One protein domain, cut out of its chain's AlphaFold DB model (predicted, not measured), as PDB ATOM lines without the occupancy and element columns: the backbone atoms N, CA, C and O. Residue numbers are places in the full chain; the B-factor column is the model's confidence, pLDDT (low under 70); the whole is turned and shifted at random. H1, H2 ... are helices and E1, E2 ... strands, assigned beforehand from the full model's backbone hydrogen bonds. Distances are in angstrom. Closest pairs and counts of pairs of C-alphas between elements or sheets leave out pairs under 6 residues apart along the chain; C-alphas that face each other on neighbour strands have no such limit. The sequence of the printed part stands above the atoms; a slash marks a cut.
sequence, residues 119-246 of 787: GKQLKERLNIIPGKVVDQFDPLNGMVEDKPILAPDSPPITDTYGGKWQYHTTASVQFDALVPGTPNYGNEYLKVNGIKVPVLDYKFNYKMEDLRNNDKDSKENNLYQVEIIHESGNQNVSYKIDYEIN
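What this domain is: This is residues 119 to 246 of the 787 residues of an uncharacterized protein of Spiroplasma melliferum (UniProt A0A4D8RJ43). Two sheets lie face to face as a sandwich, their strands nearly aligned: a twisted sheet of E4, E9, E8 and E6, with the long hairpin E8 and E9 in its middle, and a smaller sheet of E1, E5 and E7. The short helix H1 lies over E9 and only grazes the smaller sheet, while E1 runs on into the small hairpin E2 and E3 at one end of the domain. The printed part has 128 residues, with one named helix and nine named strands in the order H1 E1 E2 E3 E4 E5 E6 E7 E8 E9; the class is mostly strand, though under half of the residues are in named elements. The larger sheet, in the order E4 E9 E8 E6, is mixed, and the other two are antiparallel. The whole is only just compact, close to loose, with a radius of gyration of the C-alphas of 16.2 A and spans of 52 by 35 by 29 A.

Where its parts are: In the larger sheet, E4 is residues 161 to 167, 17.8 A long, E9 residues 235 to 245, 32.6 A, E8 residues 223 to 232, 29.1 A, and E6 residues 187 to 192, 16.8 A. E9 ends at C-alpha 245, (19.366, -24.035, -8.481). In the smaller sheet, E1 is residues 126 to 130, 12.9 A, E5 residues 171 to 176, 16.8 A, and E7 residues 203 to 208, 16.4 A. E2, residues 132 to 134, and E3, residues 143 to 145, are 7.0 A each. H1, residues 119 to 124, is 8.8 A long and begins at C-alpha 119, (8.836, -34.932, 10.581).

How they stand to each other: E9 is antiparallel to E8, with N 226 and O 241 2.8 A apart, and parallel to E4, with N 244 and O 165 2.8 A apart. E8 is antiparallel to E6, with N 191 and O 227 2.8 A apart. The facing parts of the sandwich are 9.6 A centre to centre, their planes 20 degrees apart. E5 is antiparallel to E1, N 129 and O 172 at 2.8 A, and to E7, N 208 and O 171 at 2.8 A. In the hairpin E2 and E3, N 133 and O 144 are 2.8 A apart. H1 is on the larger sheet at a height of 7.7 A; its closest C-alpha pair with E9 is Gly 119 and Tyr 239, 5.3 A. In H1 every O i to N i+4 pair is within hydrogen-bond range.

The domain as a whole: The C-alphas farthest apart, of Leu 140 and Asn 234, are 55.7 A apart. The printed part has no cut. The long links are E3 to E4 and E7 to E8. The mean pLDDT of the printed part is 85.6; residues 139 to 142, 183 to 184, 214 to 220 and 233 to 235 are under 70.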
ATOM      1  N   GLY A 119       8.503 -35.899  11.636       77.25
ATOM      2  CA  GLY A 119       8.836 -34.932  10.581       77.25
ATOM      3  C   GLY A 119       9.795 -33.837  11.059       77.25
ATOM      4  O   GLY A 119      10.789 -33.549  10.390       77.25
ATOM      5  N   LYS A 120       9.581 -33.310  12.271       82.62
ATOM      6  CA  LYS A 120      10.495 -32.353  12.909       82.62
ATOM      7  C   LYS A 120      11.885 -32.954  13.152       82.62
ATOM      8  O   LYS A 120      12.882 -32.304  12.850       82.62
ATOM      9  N   GLN A 121      11.959 -34.202  13.620       83.88
ATOM     10  CA  GLN A 121      13.230 -34.917  13.809       83.88
ATOM     11  C   GLN A 121      13.976 -35.186  12.490       83.88
ATOM     12  O   GLN A 121      15.207 -35.214  12.475       83.88
ATOM     13  N   LEU A 122      13.257 -35.394  11.381       89.06
ATOM     14  CA  LEU A 122      13.865 -35.503  10.049       89.06
ATOM     15  C   LEU A 122      14.439 -34.157   9.597       89.06
ATOM     16  O   LEU A 122      15.581 -34.096   9.147       89.06
ATOM     17  N   LYS A 123      13.672 -33.074   9.773       90.06
ATOM     18  CA  LYS A 123      14.097 -31.707   9.444       90.06
ATOM     19  C   LYS A 123      15.366 -31.289  10.190       90.06
ATOM     20  O   LYS A 123      16.244 -30.691   9.584       90.06
ATOM     21  N   GLU A 124      15.470 -31.588  11.484       89.94
ATOM     22  CA  GLU A 124      16.611 -31.182  12.329       89.94
ATOM     23  C   GLU A 124      17.944 -31.841  11.932       89.94
ATOM     24  O   GLU A 124      19.001 -31.320  12.275       89.94
ATOM     25  N   ARG A 125      17.906 -32.962  11.200       92.06
ATOM     26  CA  ARG A 125      19.096 -33.702  10.731       92.06
ATOM     27  C   ARG A 125      19.397 -33.487   9.246       92.06
ATOM     28  O   ARG A 125      20.313 -34.109   8.707       92.06
ATOM     29  N   LEU A 126      18.611 -32.639   8.583       93.88
ATOM     30  CA  LEU A 126      18.828 -32.221   7.207       93.88
ATOM     31  C   LEU A 126      19.702 -30.966   7.185       93.88
ATOM     32  O   LEU A 126      19.288 -29.899   7.633       93.88
ATOM     33  N   ASN A 127      20.888 -31.091   6.603       93.38
ATOM     34  CA  ASN A 127      21.850 -30.013   6.438       93.38
ATOM     35  C   ASN A 127      21.945 -29.622   4.964       93.38
ATOM     36  O   ASN A 127      22.041 -30.486   4.090       93.38
ATOM     37  N   ILE A 128      21.966 -28.318   4.688       92.00
ATOM     38  CA  ILE A 128      22.237 -27.791   3.350       92.00
ATOM     39  C   ILE A 128      23.568 -27.067   3.363       92.00
ATOM     40  O   ILE A 128      23.806 -26.202   4.201       92.00
ATOM     41  N   ILE A 129      24.420 -27.437   2.414       92.19
ATOM     42  CA  ILE A 129      25.748 -26.876   2.214       92.19
ATOM     43  C   ILE A 129      25.679 -26.011   0.947       92.19
ATOM     44  O   ILE A 129      25.731 -26.554  -0.166       92.19
ATOM     45  N   PRO A 130      25.493 -24.687   1.080       92.00
ATOM     46  CA  PRO A 130      25.425 -23.794  -0.069       92.00
ATOM     47  C   PRO A 130      26.774 -23.707  -0.788       92.00
ATOM     48  O   PRO A 130      27.835 -23.997  -0.232       92.00
ATOM     49  N   GLY A 131      26.740 -23.335  -2.064       91.44
ATOM     50  CA  GLY A 131      27.926 -22.861  -2.774       91.44
ATOM     51  C   GLY A 131      28.270 -21.433  -2.375       91.44
ATOM     52  O   GLY A 131      27.736 -20.886  -1.405       91.44
ATOM     53  N   LYS A 132      29.184 -20.830  -3.130       90.00
ATOM     54  CA  LYS A 132      29.590 -19.446  -2.915       90.00
ATOM     55  C   LYS A 132      29.234 -18.567  -4.104       90.00
ATOM     56  O   LYS A 132      29.295 -18.989  -5.250       90.00
ATOM     57  N   VAL A 133      28.894 -17.318  -3.820       88.25
ATOM     58  CA  VAL A 133      28.547 -16.288  -4.806       88.25
ATOM     59  C   VAL A 133      29.388 -15.040  -4.572       88.25
ATOM     60  O   VAL A 133      29.947 -14.854  -3.494       88.25
ATOM     61  N   VAL A 134      29.509 -14.185  -5.586       84.19
ATOM     62  CA  VAL A 134      30.248 -12.918  -5.470       84.19
ATOM     63  C   VAL A 134      29.647 -12.064  -4.354       84.19
ATOM     64  O   VAL A 134      28.433 -11.856  -4.321       84.19
ATOM     65  N   ASP A 135      30.490 -11.544  -3.459       82.06
ATOM     66  CA  ASP A 135      30.053 -10.531  -2.502       82.06
ATOM     67  C   ASP A 135      29.714  -9.237  -3.250       82.06
ATOM     68  O   ASP A 135      30.575  -8.591  -3.849       82.06
ATOM     69  N   GLN A 136      28.440  -8.854  -3.209       73.69
ATOM     70  CA  GLN A 136      27.928  -7.681  -3.911       73.69
ATOM     71  C   GLN A 136      28.458  -6.356  -3.345       73.69
ATOM     72  O   GLN A 136      28.352  -5.329  -4.017       73.69
ATOM     73  N   PHE A 137      28.992  -6.366  -2.119       73.12
ATOM     74  CA  PHE A 137      29.493  -5.182  -1.418       73.12
ATOM     75  C   PHE A 137      31.019  -5.086  -1.415       73.12
ATOM     76  O   PHE A 137      31.557  -3.990  -1.264       73.12
ATOM     77  N   ASP A 138      31.715  -6.208  -1.598       70.06
ATOM     78  CA  ASP A 138      33.165  -6.233  -1.765       70.06
ATOM     79  C   ASP A 138      33.598  -7.359  -2.719       70.06
ATOM     80  O   ASP A 138      34.114  -8.393  -2.283       70.06
ATOM     81  N   PRO A 139      33.469  -7.144  -4.042       63.22
ATOM     82  CA  PRO A 139      33.843  -8.142  -5.048       63.22
ATOM     83  C   PRO A 139      35.322  -8.557  -4.980       63.22
ATOM     84  O   PRO A 139      35.707  -9.592  -5.515       63.22
ATOM     85  N   LEU A 140      36.168  -7.748  -4.324       57.34
ATOM     86  CA  LEU A 140      37.593  -8.008  -4.117       57.34
ATOM     87  C   LEU A 140      37.882  -8.831  -2.848       57.34
ATOM     88  O   LEU A 140      38.992  -9.344  -2.721       57.34
ATOM     89  N   ASN A 141      36.966  -8.913  -1.875       57.66
ATOM     90  CA  ASN A 141      37.116  -9.704  -0.638       57.66
ATOM     91  C   ASN A 141      36.798 -11.195  -0.817       57.66
ATOM     92  O   ASN A 141      37.017 -11.967   0.116       57.66
ATOM     93  N   GLY A 142      36.356 -11.608  -2.004       69.69
ATOM     94  CA  GLY A 142      36.077 -13.002  -2.325       69.69
ATOM     95  C   GLY A 142      34.595 -13.357  -2.239       69.69
ATOM     96  O   GLY A 142      33.728 -12.524  -1.993       69.69
ATOM     97  N   MET A 143      34.309 -14.623  -2.523       83.38
ATOM     98  CA  MET A 143      32.948 -15.140  -2.602       83.38
ATOM     99  C   MET A 143      32.397 -15.466  -1.201       83.38
ATOM    100  O   MET A 143      33.111 -16.022  -0.361       83.38
ATOM    101  N   VAL A 144      31.122 -15.163  -0.963       87.94
ATOM    102  CA  VAL A 144      30.379 -15.430   0.285       87.94
ATOM    103  C   VAL A 144      29.427 -16.608   0.111       87.94
ATOM    104  O   VAL A 144      29.097 -16.972  -1.013       87.94
ATOM    105  N   GLU A 145      28.982 -17.221   1.210       89.88
ATOM    106  CA  GLU A 145      27.962 -18.278   1.151       89.88
ATOM    107  C   GLU A 145      26.683 -17.779   0.471       89.88
ATOM    108  O   GLU A 145      26.176 -16.697   0.787       89.88
ATOM    109  N   ASP A 146      26.160 -18.591  -0.446       90.00
ATOM    110  CA  ASP A 146      24.897 -18.319  -1.114       90.00
ATOM    111  C   ASP A 146      23.731 -18.424  -0.126       90.00
ATOM    112  O   ASP A 146      23.502 -19.463   0.505       90.00
ATOM    113  N   LYS A 147      22.995 -17.324   0.018       89.62
ATOM    114  CA  LYS A 147      21.842 -17.240   0.913       89.62
ATOM    115  C   LYS A 147      20.578 -17.522   0.106       89.62
ATOM    116  O   LYS A 147      20.255 -16.723  -0.775       89.62
ATOM    117  N   PRO A 148      19.835 -18.596   0.421       90.31
ATOM    118  CA  PRO A 148      18.666 -18.944  -0.359       90.31
ATOM    119  C   PRO A 148      17.521 -17.963  -0.130       90.31
ATOM    120  O   PRO A 148      17.367 -17.389   0.954       90.31
ATOM    121  N   ILE A 149      16.664 -17.841  -1.138       90.56
ATOM    122  CA  ILE A 149      15.446 -17.031  -1.093       90.56
ATOM    123  C   ILE A 149      14.242 -17.974  -1.146       90.56
ATOM    124  O   ILE A 149      14.230 -18.929  -1.922       90.56
ATOM    125  N   LEU A 150      13.224 -17.736  -0.314       92.06
ATOM    126  CA  LEU A 150      11.968 -18.482  -0.403       92.06
ATOM    127  C   LEU A 150      11.264 -18.100  -1.711       92.06
ATOM    128  O   LEU A 150      10.990 -16.919  -1.937       92.06
ATOM    129  N   ALA A 151      10.979 -19.086  -2.557       88.06
ATOM    130  CA  ALA A 151      10.391 -18.842  -3.863       88.06
ATOM    131  C   ALA A 151       8.992 -18.199  -3.721       88.06
ATOM    132  O   ALA A 151       8.221 -18.616  -2.846       88.06
ATOM    133  N   PRO A 152       8.623 -17.210  -4.562       84.12
ATOM    134  CA  PRO A 152       7.325 -16.531  -4.468       84.12
ATOM    135  C   PRO A 152       6.120 -17.470  -4.619       84.12
ATOM    136  O   PRO A 152       5.045 -17.191  -4.092       84.12
ATOM    137  N   ASP A 153       6.306 -18.576  -5.340       87.88
ATOM    138  CA  ASP A 153       5.321 -19.627  -5.590       87.88
ATOM    139  C   ASP A 153       5.361 -20.766  -4.550       87.88
ATOM    140  O   ASP A 153       4.625 -21.745  -4.685       87.88
ATOM    141  N   SER A 154       6.186 -20.658  -3.498       92.44
ATOM    142  CA  SER A 154       6.312 -21.698  -2.474       92.44
ATOM    143  C   SER A 154       4.985 -21.934  -1.733       92.44
ATOM    144  O   SER A 154       4.417 -20.994  -1.166       92.44
ATOM    145  N   PRO A 155       4.534 -23.196  -1.594       91.38
ATOM    146  CA  PRO A 155       3.486 -23.546  -0.642       91.38
ATOM    147  C   PRO A 155       3.873 -23.169   0.805       91.38
ATOM    148  O   PRO A 155       5.067 -23.050   1.110       91.38
ATOM    149  N   PRO A 156       2.893 -23.023   1.724       91.12
ATOM    150  CA  PRO A 156       3.165 -22.737   3.130       91.12
ATOM    151  C   PRO A 156       4.043 -23.807   3.788       91.12
ATOM    152  O   PRO A 156       3.812 -25.005   3.620       91.12
ATOM    153  N   ILE A 157       5.015 -23.365   4.584       90.75
ATOM    154  CA  ILE A 157       5.886 -24.251   5.364       90.75
ATOM    155  C   ILE A 157       5.060 -24.944   6.459       90.75
ATOM    156  O   ILE A 157       4.274 -24.306   7.160       90.75
ATOM    157  N   THR A 158       5.259 -26.253   6.617       85.25
ATOM    158  CA  THR A 158       4.622 -27.106   7.634       85.25
ATOM    159  C   THR A 158       5.662 -28.015   8.301       85.25
ATOM    160  O   THR A 158       6.823 -28.042   7.892       85.25
ATOM    161  N   ASP A 159       5.265 -28.804   9.302       78.31
ATOM    162  CA  ASP A 159       6.169 -29.766   9.961       78.31
ATOM    163  C   ASP A 159       6.628 -30.907   9.026       78.31
ATOM    164  O   ASP A 159       7.633 -31.562   9.294       78.31
ATOM    165  N   THR A 160       5.928 -31.124   7.906       83.50
ATOM    166  CA  THR A 160       6.246 -32.145   6.892       83.50
ATOM    167  C   THR A 160       6.722 -31.559   5.557       83.50
ATOM    168  O   THR A 160       7.086 -32.321   4.662       83.50
ATOM    169  N   TYR A 161       6.711 -30.229   5.397       91.00
ATOM    170  CA  TYR A 161       7.151 -29.545   4.178       91.00
ATOM    171  C   TYR A 161       7.935 -28.263   4.480       91.00
ATOM    172  O   TYR A 161       7.403 -27.327   5.075       91.00
ATOM    173  N   GLY A 162       9.186 -28.206   4.030       90.75
ATOM    174  CA  GLY A 162      10.148 -27.148   4.321       90.75
ATOM    175  C   GLY A 162      10.064 -25.890   3.456       90.75
ATOM    176  O   GLY A 162      10.813 -24.953   3.723       90.75
ATOM    177  N   GLY A 163       9.175 -25.843   2.460       94.69
ATOM    178  CA  GLY A 163       9.101 -24.753   1.478       94.69
ATOM    179  C   GLY A 163       9.909 -25.028   0.206       94.69
ATOM    180  O   GLY A 163      10.615 -26.033   0.120       94.69
ATOM    181  N   LYS A 164       9.793 -24.121  -0.770       95.31
ATOM    182  CA  LYS A 164      10.594 -24.096  -2.000       95.31
ATOM    183  C   LYS A 164      11.638 -22.982  -1.904       95.31
ATOM    184  O   LYS A 164      11.272 -21.820  -1.729       95.31
ATOM    185  N   TRP A 165      12.916 -23.332  -2.011       94.56
ATOM    186  CA  TRP A 165      14.041 -22.415  -1.801       94.56
ATOM    187  C   TRP A 165      14.922 -22.309  -3.040       94.56
ATOM    188  O   TRP A 165      15.336 -23.325  -3.592       94.56
ATOM    189  N   GLN A 166      15.250 -21.086  -3.441       91.69
ATOM    190  CA  GLN A 166      16.101 -20.804  -4.590       91.69
ATOM    191  C   GLN A 166      17.528 -20.467  -4.146       91.69
ATOM    192  O   GLN A 166      17.720 -19.596  -3.297       91.69
ATOM    193  N   TYR A 167      18.504 -21.134  -4.760       91.44
ATOM    194  CA  TYR A 167      19.937 -20.845  -4.715       91.44
ATOM    195  C   TYR A 167      20.402 -20.324  -6.086       91.44
ATOM    196  O   TYR A 167      19.783 -20.620  -7.107       91.44
ATOM    197  N   HIS A 168      21.495 -19.568  -6.122       87.44
ATOM    198  CA  HIS A 168      22.069 -18.942  -7.324       87.44
ATOM    199  C   HIS A 168      23.283 -19.706  -7.881       87.44
ATOM    200  O   HIS A 168      23.854 -19.346  -8.912       87.44
ATOM    201  N   THR A 169      23.716 -20.750  -7.175       89.50
ATOM    202  CA  THR A 169      24.815 -21.642  -7.555       89.50
ATOM    203  C   THR A 169      24.595 -23.031  -6.944       89.50
ATOM    204  O   THR A 169      23.590 -23.275  -6.276       89.50
ATOM    205  N   THR A 170      25.521 -23.962  -7.173       91.19
ATOM    206  CA  THR A 170      25.444 -25.337  -6.663       91.19
ATOM    207  C   THR A 170      25.178 -25.376  -5.159       91.19
ATOM    208  O   THR A 170      25.739 -24.613  -4.370       91.19
ATOM    209  N   ALA A 171      24.400 -26.356  -4.722       93.31
ATOM    210  CA  ALA A 171      24.188 -26.647  -3.309       93.31
ATOM    211  C   ALA A 171      24.328 -28.149  -3.074       93.31
ATOM    212  O   ALA A 171      24.368 -28.949  -4.008       93.31
ATOM    213  N   SER A 172      24.472 -28.564  -1.825       93.62
ATOM    214  CA  SER A 172      24.475 -29.985  -1.488       93.62
ATOM    215  C   SER A 172      23.593 -30.247  -0.290       93.62
ATOM    216  O   SER A 172      23.536 -29.449   0.642       93.62
ATOM    217  N   VAL A 173      22.900 -31.375  -0.338       95.00
ATOM    218  CA  VAL A 173      22.081 -31.866   0.759       95.00
ATOM    219  C   VAL A 173      22.855 -32.954   1.476       95.00
ATOM    220  O   VAL A 173      23.333 -33.895   0.839       95.00
ATOM    221  N   GLN A 174      22.930 -32.840   2.797       95.62
ATOM    222  CA  GLN A 174      23.413 -33.884   3.681       95.62
ATOM    223  C   GLN A 174      22.314 -34.267   4.673       95.62
ATOM    224  O   GLN A 174      21.674 -33.402   5.263       95.62
ATOM    225  N   PHE A 175      22.100 -35.563   4.870       96.19
ATOM    226  CA  PHE A 175      21.165 -36.065   5.876       96.19
ATOM    227  C   PHE A 175      21.838 -37.133   6.734       96.19
ATOM    228  O   PHE A 175      22.362 -38.118   6.208       96.19
ATOM    229  N   ASP A 176      21.805 -36.925   8.050       94.19
ATOM    230  CA  ASP A 176      22.323 -37.866   9.043       94.19
ATOM    231  C   ASP A 176      21.187 -38.781   9.529       94.19
ATOM    232  O   ASP A 176      20.328 -38.373  10.317       94.19
ATOM    233  N   ALA A 177      21.166 -40.029   9.062       91.44
ATOM    234  CA  ALA A 177      20.173 -41.020   9.460       91.44
ATOM    235  C   ALA A 177      20.442 -41.621  10.845       91.44
ATOM    236  O   ALA A 177      21.550 -41.572  11.383       91.44
ATOM    237  N   LEU A 178      19.398 -42.212  11.429       87.75
ATOM    238  CA  LEU A 178      19.487 -42.882  12.720       87.75
ATOM    239  C   LEU A 178      20.385 -44.123  12.644       87.75
ATOM    240  O   LEU A 178      20.260 -44.960  11.749       87.75
ATOM    241  N   VAL A 179      21.256 -44.263  13.641       85.81
ATOM    242  CA  VAL A 179      22.140 -45.422  13.800       85.81
ATOM    243  C   VAL A 179      21.484 -46.501  14.675       85.81
ATOM    244  O   VAL A 179      20.693 -46.177  15.564       85.81
ATOM    245  N   PRO A 180      21.810 -47.793  14.487       81.19
ATOM    246  CA  PRO A 180      21.298 -48.860  15.339       81.19
ATOM    247  C   PRO A 180      21.553 -48.582  16.826       81.19
ATOM    248  O   PRO A 180      22.669 -48.256  17.227       81.19
ATOM    249  N   GLY A 181      20.513 -48.738  17.646       72.50
ATOM    250  CA  GLY A 181      20.567 -48.475  19.088       72.50
ATOM    251  C   GLY A 181      20.005 -47.116  19.520       72.50
ATOM    252  O   GLY A 181      19.884 -46.884  20.722       72.50
ATOM    253  N   THR A 182      19.602 -46.242  18.591       71.56
ATOM    254  CA  THR A 182      18.853 -45.022  18.934       71.56
ATOM    255  C   THR A 182      17.381 -45.324  19.250       71.56
ATOM    256  O   THR A 182      16.786 -46.213  18.630       71.56
ATOM    257  N   PRO A 183      16.739 -44.567  20.162       64.31
ATOM    258  CA  PRO A 183      15.287 -44.594  20.312       64.31
ATOM    259  C   PRO A 183      14.599 -44.328  18.968       64.31
ATOM    260  O   PRO A 183      15.039 -43.467  18.210       64.31
ATOM    261  N   ASN A 184      13.524 -45.063  18.675       66.31
ATOM    262  CA  ASN A 184      12.782 -44.975  17.408       66.31
ATOM    263  C   ASN A 184      13.618 -45.301  16.163       66.31
ATOM    264  O   ASN A 184      13.358 -44.759  15.096       66.31
ATOM    265  N   TYR A 185      14.618 -46.179  16.288       71.69
ATOM    266  CA  TYR A 185      15.329 -46.700  15.124       71.69
ATOM    267  C   TYR A 185      14.343 -47.285  14.097       71.69
ATOM    268  O   TYR A 185      13.506 -48.133  14.421       71.69
ATOM    269  N   GLY A 186      14.473 -46.828  12.855       75.94
ATOM    270  CA  GLY A 186      13.709 -47.264  11.692       75.94
ATOM    271  C   GLY A 186      14.564 -47.109  10.438       75.94
ATOM    272  O   GLY A 186      15.617 -46.468  10.474       75.94
ATOM    273  N   ASN A 187      14.134 -47.716   9.335       86.12
ATOM    274  CA  ASN A 187      14.844 -47.571   8.070       86.12
ATOM    275  C   ASN A 187      14.595 -46.166   7.529       86.12
ATOM    276  O   ASN A 187      13.468 -45.822   7.179       86.12
ATOM    277  N   GLU A 188      15.652 -45.366   7.447       91.06
ATOM    278  CA  GLU A 188      15.587 -44.022   6.888       91.06
ATOM    279  C   GLU A 188      16.266 -43.967   5.528       91.06
ATOM    280  O   GLU A 188      17.294 -44.605   5.294       91.06
ATOM    281  N   TYR A 189      15.676 -43.206   4.613       92.62
ATOM    282  CA  TYR A 189      16.241 -42.993   3.291       92.62
ATOM    283  C   TYR A 189      15.966 -41.583   2.793       92.62
ATOM    284  O   TYR A 189      14.889 -41.025   2.999       92.62
ATOM    285  N   LEU A 190      16.954 -41.046   2.083       95.88
ATOM    286  CA  LEU A 190      16.844 -39.820   1.313       95.88
ATOM    287  C   LEU A 190      16.480 -40.164  -0.133       95.88
ATOM    288  O   LEU A 190      17.091 -41.044  -0.748       95.88
ATOM    289  N   LYS A 191      15.501 -39.457  -0.688       96.62
ATOM    290  CA  LYS A 191      15.225 -39.422  -2.119       96.62
ATOM    291  C   LYS A 191      15.398 -38.011  -2.647       96.62
ATOM    292  O   LYS A 191      15.015 -37.053  -1.984       96.62
ATOM    293  N   VAL A 192      15.897 -37.912  -3.870       95.38
ATOM    294  CA  VAL A 192      15.909 -36.673  -4.645       95.38
ATOM    295  C   VAL A 192      15.210 -36.949  -5.966       95.38
ATOM    296  O   VAL A 192      15.542 -37.918  -6.648       95.38
ATOM    297  N   ASN A 193      14.177 -36.165  -6.282       93.81
ATOM    298  CA  ASN A 193      13.326 -36.355  -7.465       93.81
ATOM    299  C   ASN A 193      12.795 -37.799  -7.593       93.81
ATOM    300  O   ASN A 193      12.738 -38.388  -8.670       93.81
ATOM    301  N   GLY A 194      12.440 -38.404  -6.453       92.88
ATOM    302  CA  GLY A 194      11.931 -39.776  -6.361       92.88
ATOM    303  C   GLY A 194      12.995 -40.885  -6.398       92.88
ATOM    304  O   GLY A 194      12.667 -42.037  -6.098       92.88
ATOM    305  N   ILE A 195      14.259 -40.565  -6.688       94.38
ATOM    306  CA  ILE A 195      15.371 -41.522  -6.766       94.38
ATOM    307  C   ILE A 195      16.066 -41.617  -5.404       94.38
ATOM    308  O   ILE A 195      16.394 -40.598  -4.803       94.38
ATOM    309  N   LYS A 196      16.300 -42.838  -4.900       94.94
ATOM    310  CA  LYS A 196      17.016 -43.054  -3.628       94.94
ATOM    311  C   LYS A 196      18.482 -42.629  -3.748       94.94
ATOM    312  O   LYS A 196      19.170 -43.058  -4.670       94.94
ATOM    313  N   VAL A 197      18.955 -41.858  -2.775       96.38
ATOM    314  CA  VAL A 197      20.356 -41.437  -2.670       96.38
ATOM    315  C   VAL A 197      21.176 -42.544  -1.989       96.38
ATOM    316  O   VAL A 197      20.708 -43.110  -0.996       96.38
ATOM    317  N   PRO A 198      22.378 -42.881  -2.494       93.62
ATOM    318  CA  PRO A 198      23.298 -43.790  -1.813       93.62
ATOM    319  C   PRO A 198      23.673 -43.309  -0.403       93.62
ATOM    320  O   PRO A 198      23.719 -42.110  -0.133       93.62
ATOM    321  N   VAL A 199      23.973 -44.251   0.491       93.31
ATOM    322  CA  VAL A 199      24.316 -43.978   1.893       93.31
ATOM    323  C   VAL A 199      25.604 -44.689   2.278       93.31
ATOM    324  O   VAL A 199      25.806 -45.851   1.923       93.31
ATOM    325  N   LEU A 200      26.451 -43.997   3.032       92.50
ATOM    326  CA  LEU A 200      27.633 -44.559   3.679       92.50
ATOM    327  C   LEU A 200      27.656 -44.067   5.123       92.50
ATOM    328  O   LEU A 200      27.419 -42.887   5.368       92.50
ATOM    329  N   ASP A 201      27.885 -44.968   6.078       91.69
ATOM    330  CA  ASP A 201      27.933 -44.646   7.511       91.69
ATOM    331  C   ASP A 201      26.729 -43.826   8.003       91.69
ATOM    332  O   ASP A 201      26.861 -42.898   8.798       91.69
ATOM    333  N   TYR A 202      25.533 -44.179   7.514       92.19
ATOM    334  CA  TYR A 202      24.265 -43.501   7.820       92.19
ATOM    335  C   TYR A 202      24.220 -42.024   7.393       92.19
ATOM    336  O   TYR A 202      23.322 -41.294   7.800       92.19
ATOM    337  N   LYS A 203      25.143 -41.583   6.529       94.69
ATOM    338  CA  LYS A 203      25.154 -40.246   5.937       94.69
ATOM    339  C   LYS A 203      24.791 -40.311   4.462       94.69
ATOM    340  O   LYS A 203      25.427 -41.009   3.670       94.69
ATOM    341  N   PHE A 204      23.772 -39.550   4.098       96.44
ATOM    342  CA  PHE A 204      23.384 -39.320   2.713       96.44
ATOM    343  C   PHE A 204      23.982 -37.997   2.262       96.44
ATOM    344  O   PHE A 204      23.903 -37.020   3.000       96.44
ATOM    345  N   ASN A 205      24.544 -37.955   1.056       94.81
ATOM    346  CA  ASN A 205      25.048 -36.728   0.445       94.81
ATOM    347  C   ASN A 205      24.583 -36.663  -1.011       94.81
ATOM    348  O   ASN A 205      24.665 -37.659  -1.730       94.81
ATOM    349  N   TYR A 206      24.108 -35.500  -1.448       94.81
ATOM    350  CA  TYR A 206      23.661 -35.285  -2.822       94.81
ATOM    351  C   TYR A 206      24.027 -33.873  -3.297       94.81
ATOM    352  O   TYR A 206      23.672 -32.896  -2.634       94.81
ATOM    353  N   LYS A 207      24.720 -33.755  -4.441       92.50
ATOM    354  CA  LYS A 207      25.017 -32.468  -5.095       92.50
ATOM    355  C   LYS A 207      23.832 -32.057  -5.975       92.50
ATOM    356  O   LYS A 207      23.333 -32.860  -6.753       92.50
ATOM    357  N   MET A 208      23.409 -30.804  -5.851       92.81
ATOM    358  CA  MET A 208      22.380 -30.161  -6.665       92.81
ATOM    359  C   MET A 208      23.035 -29.066  -7.510       92.81
ATOM    360  O   MET A 208      23.804 -28.249  -6.997       92.81
ATOM    361  N   GLU A 209      22.726 -29.050  -8.800       90.06
ATOM    362  CA  GLU A 209      23.296 -28.126  -9.784       90.06
ATOM    363  C   GLU A 209      22.255 -27.701 -10.833       90.06
ATOM    364  O   GLU A 209      21.164 -28.264 -10.908       90.06
ATOM    365  N   ASP A 210      22.559 -26.691 -11.641       89.44
ATOM    366  CA  ASP A 210      21.677 -26.291 -12.740       89.44
ATOM    367  C   ASP A 210      22.043 -27.072 -14.008       89.44
ATOM    368  O   ASP A 210      23.040 -26.773 -14.668       89.44
ATOM    369  N   LEU A 211      21.256 -28.096 -14.348       84.88
ATOM    370  CA  LEU A 211      21.544 -28.957 -15.500       84.88
ATOM    371  C   LEU A 211      20.974 -28.418 -16.821       84.88
ATOM    372  O   LEU A 211      21.140 -29.059 -17.859       84.88
ATOM    373  N   ARG A 212      20.333 -27.240 -16.827       84.25
ATOM    374  CA  ARG A 212      19.753 -26.645 -18.048       84.25
ATOM    375  C   ARG A 212      20.819 -26.224 -19.069       84.25
ATOM    376  O   ARG A 212      20.535 -26.168 -20.259       84.25
ATOM    377  N   ASN A 213      22.068 -26.018 -18.635       71.06
ATOM    378  CA  ASN A 213      23.198 -25.789 -19.547       71.06
ATOM    379  C   ASN A 213      23.552 -27.008 -20.412       71.06
ATOM    380  O   ASN A 213      24.104 -26.828 -21.498       71.06
ATOM    381  N   ASN A 214      23.239 -28.219 -19.939       66.56
ATOM    382  CA  ASN A 214      23.538 -29.480 -20.624       66.56
ATOM    383  C   ASN A 214      22.409 -29.926 -21.566       66.56
ATOM    384  O   ASN A 214      22.649 -30.711 -22.479       66.56
ATOM    385  N   ASP A 215      21.184 -29.446 -21.340       63.09
ATOM    386  CA  ASP A 215      19.991 -29.841 -22.088       63.09
ATOM    387  C   ASP A 215      18.981 -28.682 -22.128       63.09
ATOM    388  O   ASP A 215      18.250 -28.441 -21.162       63.09
ATOM    389  N   LYS A 216      18.942 -27.961 -23.259       51.53
ATOM    390  CA  LYS A 216      18.046 -26.809 -23.472       51.53
ATOM    391  C   LYS A 216      16.559 -27.200 -23.490       51.53
ATOM    392  O   LYS A 216      15.711 -26.323 -23.324       51.53
ATOM    393  N   ASP A 217      16.235 -28.483 -23.671       50.72
ATOM    394  CA  ASP A 217      14.854 -28.962 -23.777       50.72
ATOM    395  C   ASP A 217      14.251 -29.373 -22.419       50.72
ATOM    396  O   ASP A 217      13.029 -29.536 -22.309       50.72
ATOM    397  N   SER A 218      15.058 -29.485 -21.355       54.81
ATOM    398  CA  SER A 218      14.574 -29.886 -20.030       54.81
ATOM    399  C   SER A 218      14.354 -28.695 -19.094       54.81
ATOM    400  O   SER A 218      15.264 -28.193 -18.434       54.81
ATOM    401  N   LYS A 219      13.094 -28.262 -18.988       57.59
ATOM    402  CA  LYS A 219      12.692 -27.092 -18.186       57.59
ATOM    403  C   LYS A 219      12.777 -27.278 -16.665       57.59
ATOM    404  O   LYS A 219      12.709 -26.283 -15.957       57.59
ATOM    405  N   GLU A 220      12.923 -28.508 -16.162       66.50
ATOM    406  CA  GLU A 220      12.887 -28.818 -14.716       66.50
ATOM    407  C   GLU A 220      14.211 -29.385 -14.176       66.50
ATOM    408  O   GLU A 220      14.301 -29.823 -13.032       66.50
ATOM    409  N   ASN A 221      15.271 -29.342 -14.983       80.31
ATOM    410  CA  ASN A 221      16.591 -29.899 -14.671       80.31
ATOM    411  C   ASN A 221      17.384 -29.124 -13.595       80.31
ATOM    412  O   ASN A 221      18.543 -29.425 -13.320       80.31
ATOM    413  N   ASN A 222      16.762 -28.126 -12.977       90.00
ATOM    414  CA  ASN A 222      17.297 -27.337 -11.876       90.00
ATOM    415  C   ASN A 222      16.449 -27.432 -10.593       90.00
ATOM    416  O   ASN A 222      16.786 -26.794  -9.593       90.00
ATOM    417  N   LEU A 223      15.353 -28.201 -10.627       92.62
ATOM    418  CA  LEU A 223      14.437 -28.399  -9.510       92.62
ATOM    419  C   LEU A 223      14.718 -29.732  -8.812       92.62
ATOM    420  O   LEU A 223      14.850 -30.786  -9.438       92.62
ATOM    421  N   TYR A 224      14.780 -29.684  -7.487       95.25
ATOM    422  CA  TYR A 224      15.129 -30.813  -6.638       95.25
ATOM    423  C   TYR A 224      14.117 -30.946  -5.509       95.25
ATOM    424  O   TYR A 224      14.169 -30.215  -4.524       95.25
ATOM    425  N   GLN A 225      13.224 -31.926  -5.620       96.06
ATOM    426  CA  GLN A 225      12.401 -32.360  -4.502       96.06
ATOM    427  C   GLN A 225      13.191 -33.346  -3.650       96.06
ATOM    428  O   GLN A 225      13.414 -34.496  -4.041       96.06
ATOM    429  N   VAL A 226      13.583 -32.896  -2.466       97.12
ATOM    430  CA  VAL A 226      14.250 -33.710  -1.458       97.12
ATOM    431  C   VAL A 226      13.192 -34.272  -0.518       97.12
ATOM    432  O   VAL A 226      12.465 -33.532   0.142       97.12
ATOM    433  N   GLU A 227      13.101 -35.595  -0.451       96.25
ATOM    434  CA  GLU A 227      12.168 -36.321   0.408       96.25
ATOM    435  C   GLU A 227      12.959 -37.243   1.340       96.25
ATOM    436  O   GLU A 227      13.613 -38.186   0.894       96.25
ATOM    437  N   ILE A 228      12.886 -36.988   2.643       95.06
ATOM    438  CA  ILE A 228      13.385 -37.909   3.665       95.06
ATOM    439  C   ILE A 228      12.216 -38.751   4.140       95.06
ATOM    440  O   ILE A 228      11.160 -38.207   4.463       95.06
ATOM    441  N   ILE A 229      12.403 -40.064   4.217       91.38
ATOM    442  CA  ILE A 229      11.373 -40.976   4.705       91.38
ATOM    443  C   ILE A 229      11.934 -41.830   5.829       91.38
ATOM    444  O   ILE A 229      13.044 -42.348   5.732       91.38
ATOM    445  N   HIS A 230      11.126 -41.979   6.870       88.12
ATOM    446  CA  HIS A 230      11.331 -42.889   7.979       88.12
ATOM    447  C   HIS A 230      10.286 -44.005   7.916       88.12
ATOM    448  O   HIS A 230       9.085 -43.733   7.993       88.12
ATOM    449  N   GLU A 231      10.744 -45.249   7.800       85.75
ATOM    450  CA  GLU A 231       9.912 -46.449   7.869       85.75
ATOM    451  C   GLU A 231      10.192 -47.207   9.173       85.75
ATOM    452  O   GLU A 231      11.252 -47.813   9.362       85.75
ATOM    453  N   SER A 232       9.199 -47.231  10.060       71.75
ATOM    454  CA  SER A 232       9.135 -48.172  11.180       71.75
ATOM    455  C   SER A 232       7.833 -48.959  11.061       71.75
ATOM    456  O   SER A 232       6.835 -48.421  10.596       71.75
ATOM    457  N   GLY A 233       7.805 -50.236  11.456       62.94
ATOM    458  CA  GLY A 233       6.704 -51.169  11.139       62.94
ATOM    459  C   GLY A 233       5.264 -50.725  11.467       62.94
ATOM    460  O   GLY A 233       4.333 -51.376  11.002       62.94
ATOM    461  N   ASN A 234       5.063 -49.633  12.218       57.19
ATOM    462  CA  ASN A 234       3.755 -49.043  12.518       57.19
ATOM    463  C   ASN A 234       3.540 -47.617  11.955       57.19
ATOM    464  O   ASN A 234       2.416 -47.123  12.045       57.19
ATOM    465  N   GLN A 235       4.558 -46.947  11.395       65.94
ATOM    466  CA  GLN A 235       4.472 -45.578  10.865       65.94
ATOM    467  C   GLN A 235       5.483 -45.318   9.736       65.94
ATOM    468  O   GLN A 235       6.688 -45.493   9.915       65.94
ATOM    469  N   ASN A 236       4.973 -44.794   8.617       77.12
ATOM    470  CA  ASN A 236       5.772 -44.213   7.540       77.12
ATOM    471  C   ASN A 236       5.594 -42.694   7.576       77.12
ATOM    472  O   ASN A 236       4.480 -42.201   7.383       77.12
ATOM    473  N   VAL A 237       6.673 -41.961   7.836       84.94
ATOM    474  CA  VAL A 237       6.662 -40.493   7.919       84.94
ATOM    475  C   VAL A 237       7.616 -39.932   6.880       84.94
ATOM    476  O   VAL A 237       8.724 -40.438   6.731       84.94
ATOM    477  N   SER A 238       7.196 -38.883   6.175       89.50
ATOM    478  CA  SER A 238       8.022 -38.191   5.187       89.50
ATOM    479  C   SER A 238       8.147 -36.705   5.502       89.50
ATOM    480  O   SER A 238       7.142 -36.061   5.808       89.50
ATOM    481  N   TYR A 239       9.346 -36.156   5.338       92.62
ATOM    482  CA  TYR A 239       9.601 -34.718   5.295       92.62
ATOM    483  C   TYR A 239      10.081 -34.334   3.895       92.62
ATOM    484  O   TYR A 239      10.956 -35.001   3.340       92.62
ATOM    485  N   LYS A 240       9.503 -33.276   3.324       94.94
ATOM    486  CA  LYS A 240       9.809 -32.797   1.970       94.94
ATOM    487  C   LYS A 240      10.346 -31.378   1.985       94.94
ATOM    488  O   LYS A 240       9.917 -30.571   2.801       94.94
ATOM    489  N   ILE A 241      11.224 -31.049   1.054       95.81
ATOM    490  CA  ILE A 241      11.663 -29.680   0.782       95.81
ATOM    491  C   ILE A 241      12.063 -29.587  -0.688       95.81
ATOM    492  O   ILE A 241      12.668 -30.518  -1.219       95.81
ATOM    493  N   ASP A 242      11.700 -28.486  -1.335       96.12
ATOM    494  CA  ASP A 242      12.011 -28.266  -2.743       96.12
ATOM    495  C   ASP A 242      13.143 -27.233  -2.856       96.12
ATOM    496  O   ASP A 242      13.130 -26.196  -2.185       96.12
ATOM    497  N   TYR A 243      14.123 -27.510  -3.711       95.25
ATOM    498  CA  TYR A 243      15.218 -26.600  -4.033       95.25
ATOM    499  C   TYR A 243      15.235 -26.272  -5.520       95.25
ATOM    500  O   TYR A 243      14.997 -27.136  -6.360       95.25
ATOM    501  N   GLU A 244      15.564 -25.029  -5.837       92.50
ATOM    502  CA  GLU A 244      15.776 -24.539  -7.191       92.50
ATOM    503  C   GLU A 244      17.199 -23.986  -7.302       92.50
ATOM    504  O   GLU A 244      17.570 -23.089  -6.549       92.50
ATOM    505  N   ILE A 245      18.007 -24.528  -8.217       90.81
ATOM    506  CA  ILE A 245      19.366 -24.035  -8.481       90.81
ATOM    507  C   ILE A 245      19.338 -23.154  -9.729       90.81
ATOM    508  O   ILE A 245      19.303 -23.664 -10.842       90.81
ATOM    509  N   ASN A 246      19.338 -21.833  -9.575       87.00
ATOM    510  CA  ASN A 246      19.256 -20.907 -10.701       87.00
ATOM    511  C   ASN A 246      20.625 -20.296 -11.033       87.00
ATOM    512  O   ASN A 246      21.006 -19.262 -10.487       87.00
TER     513      ASN A 246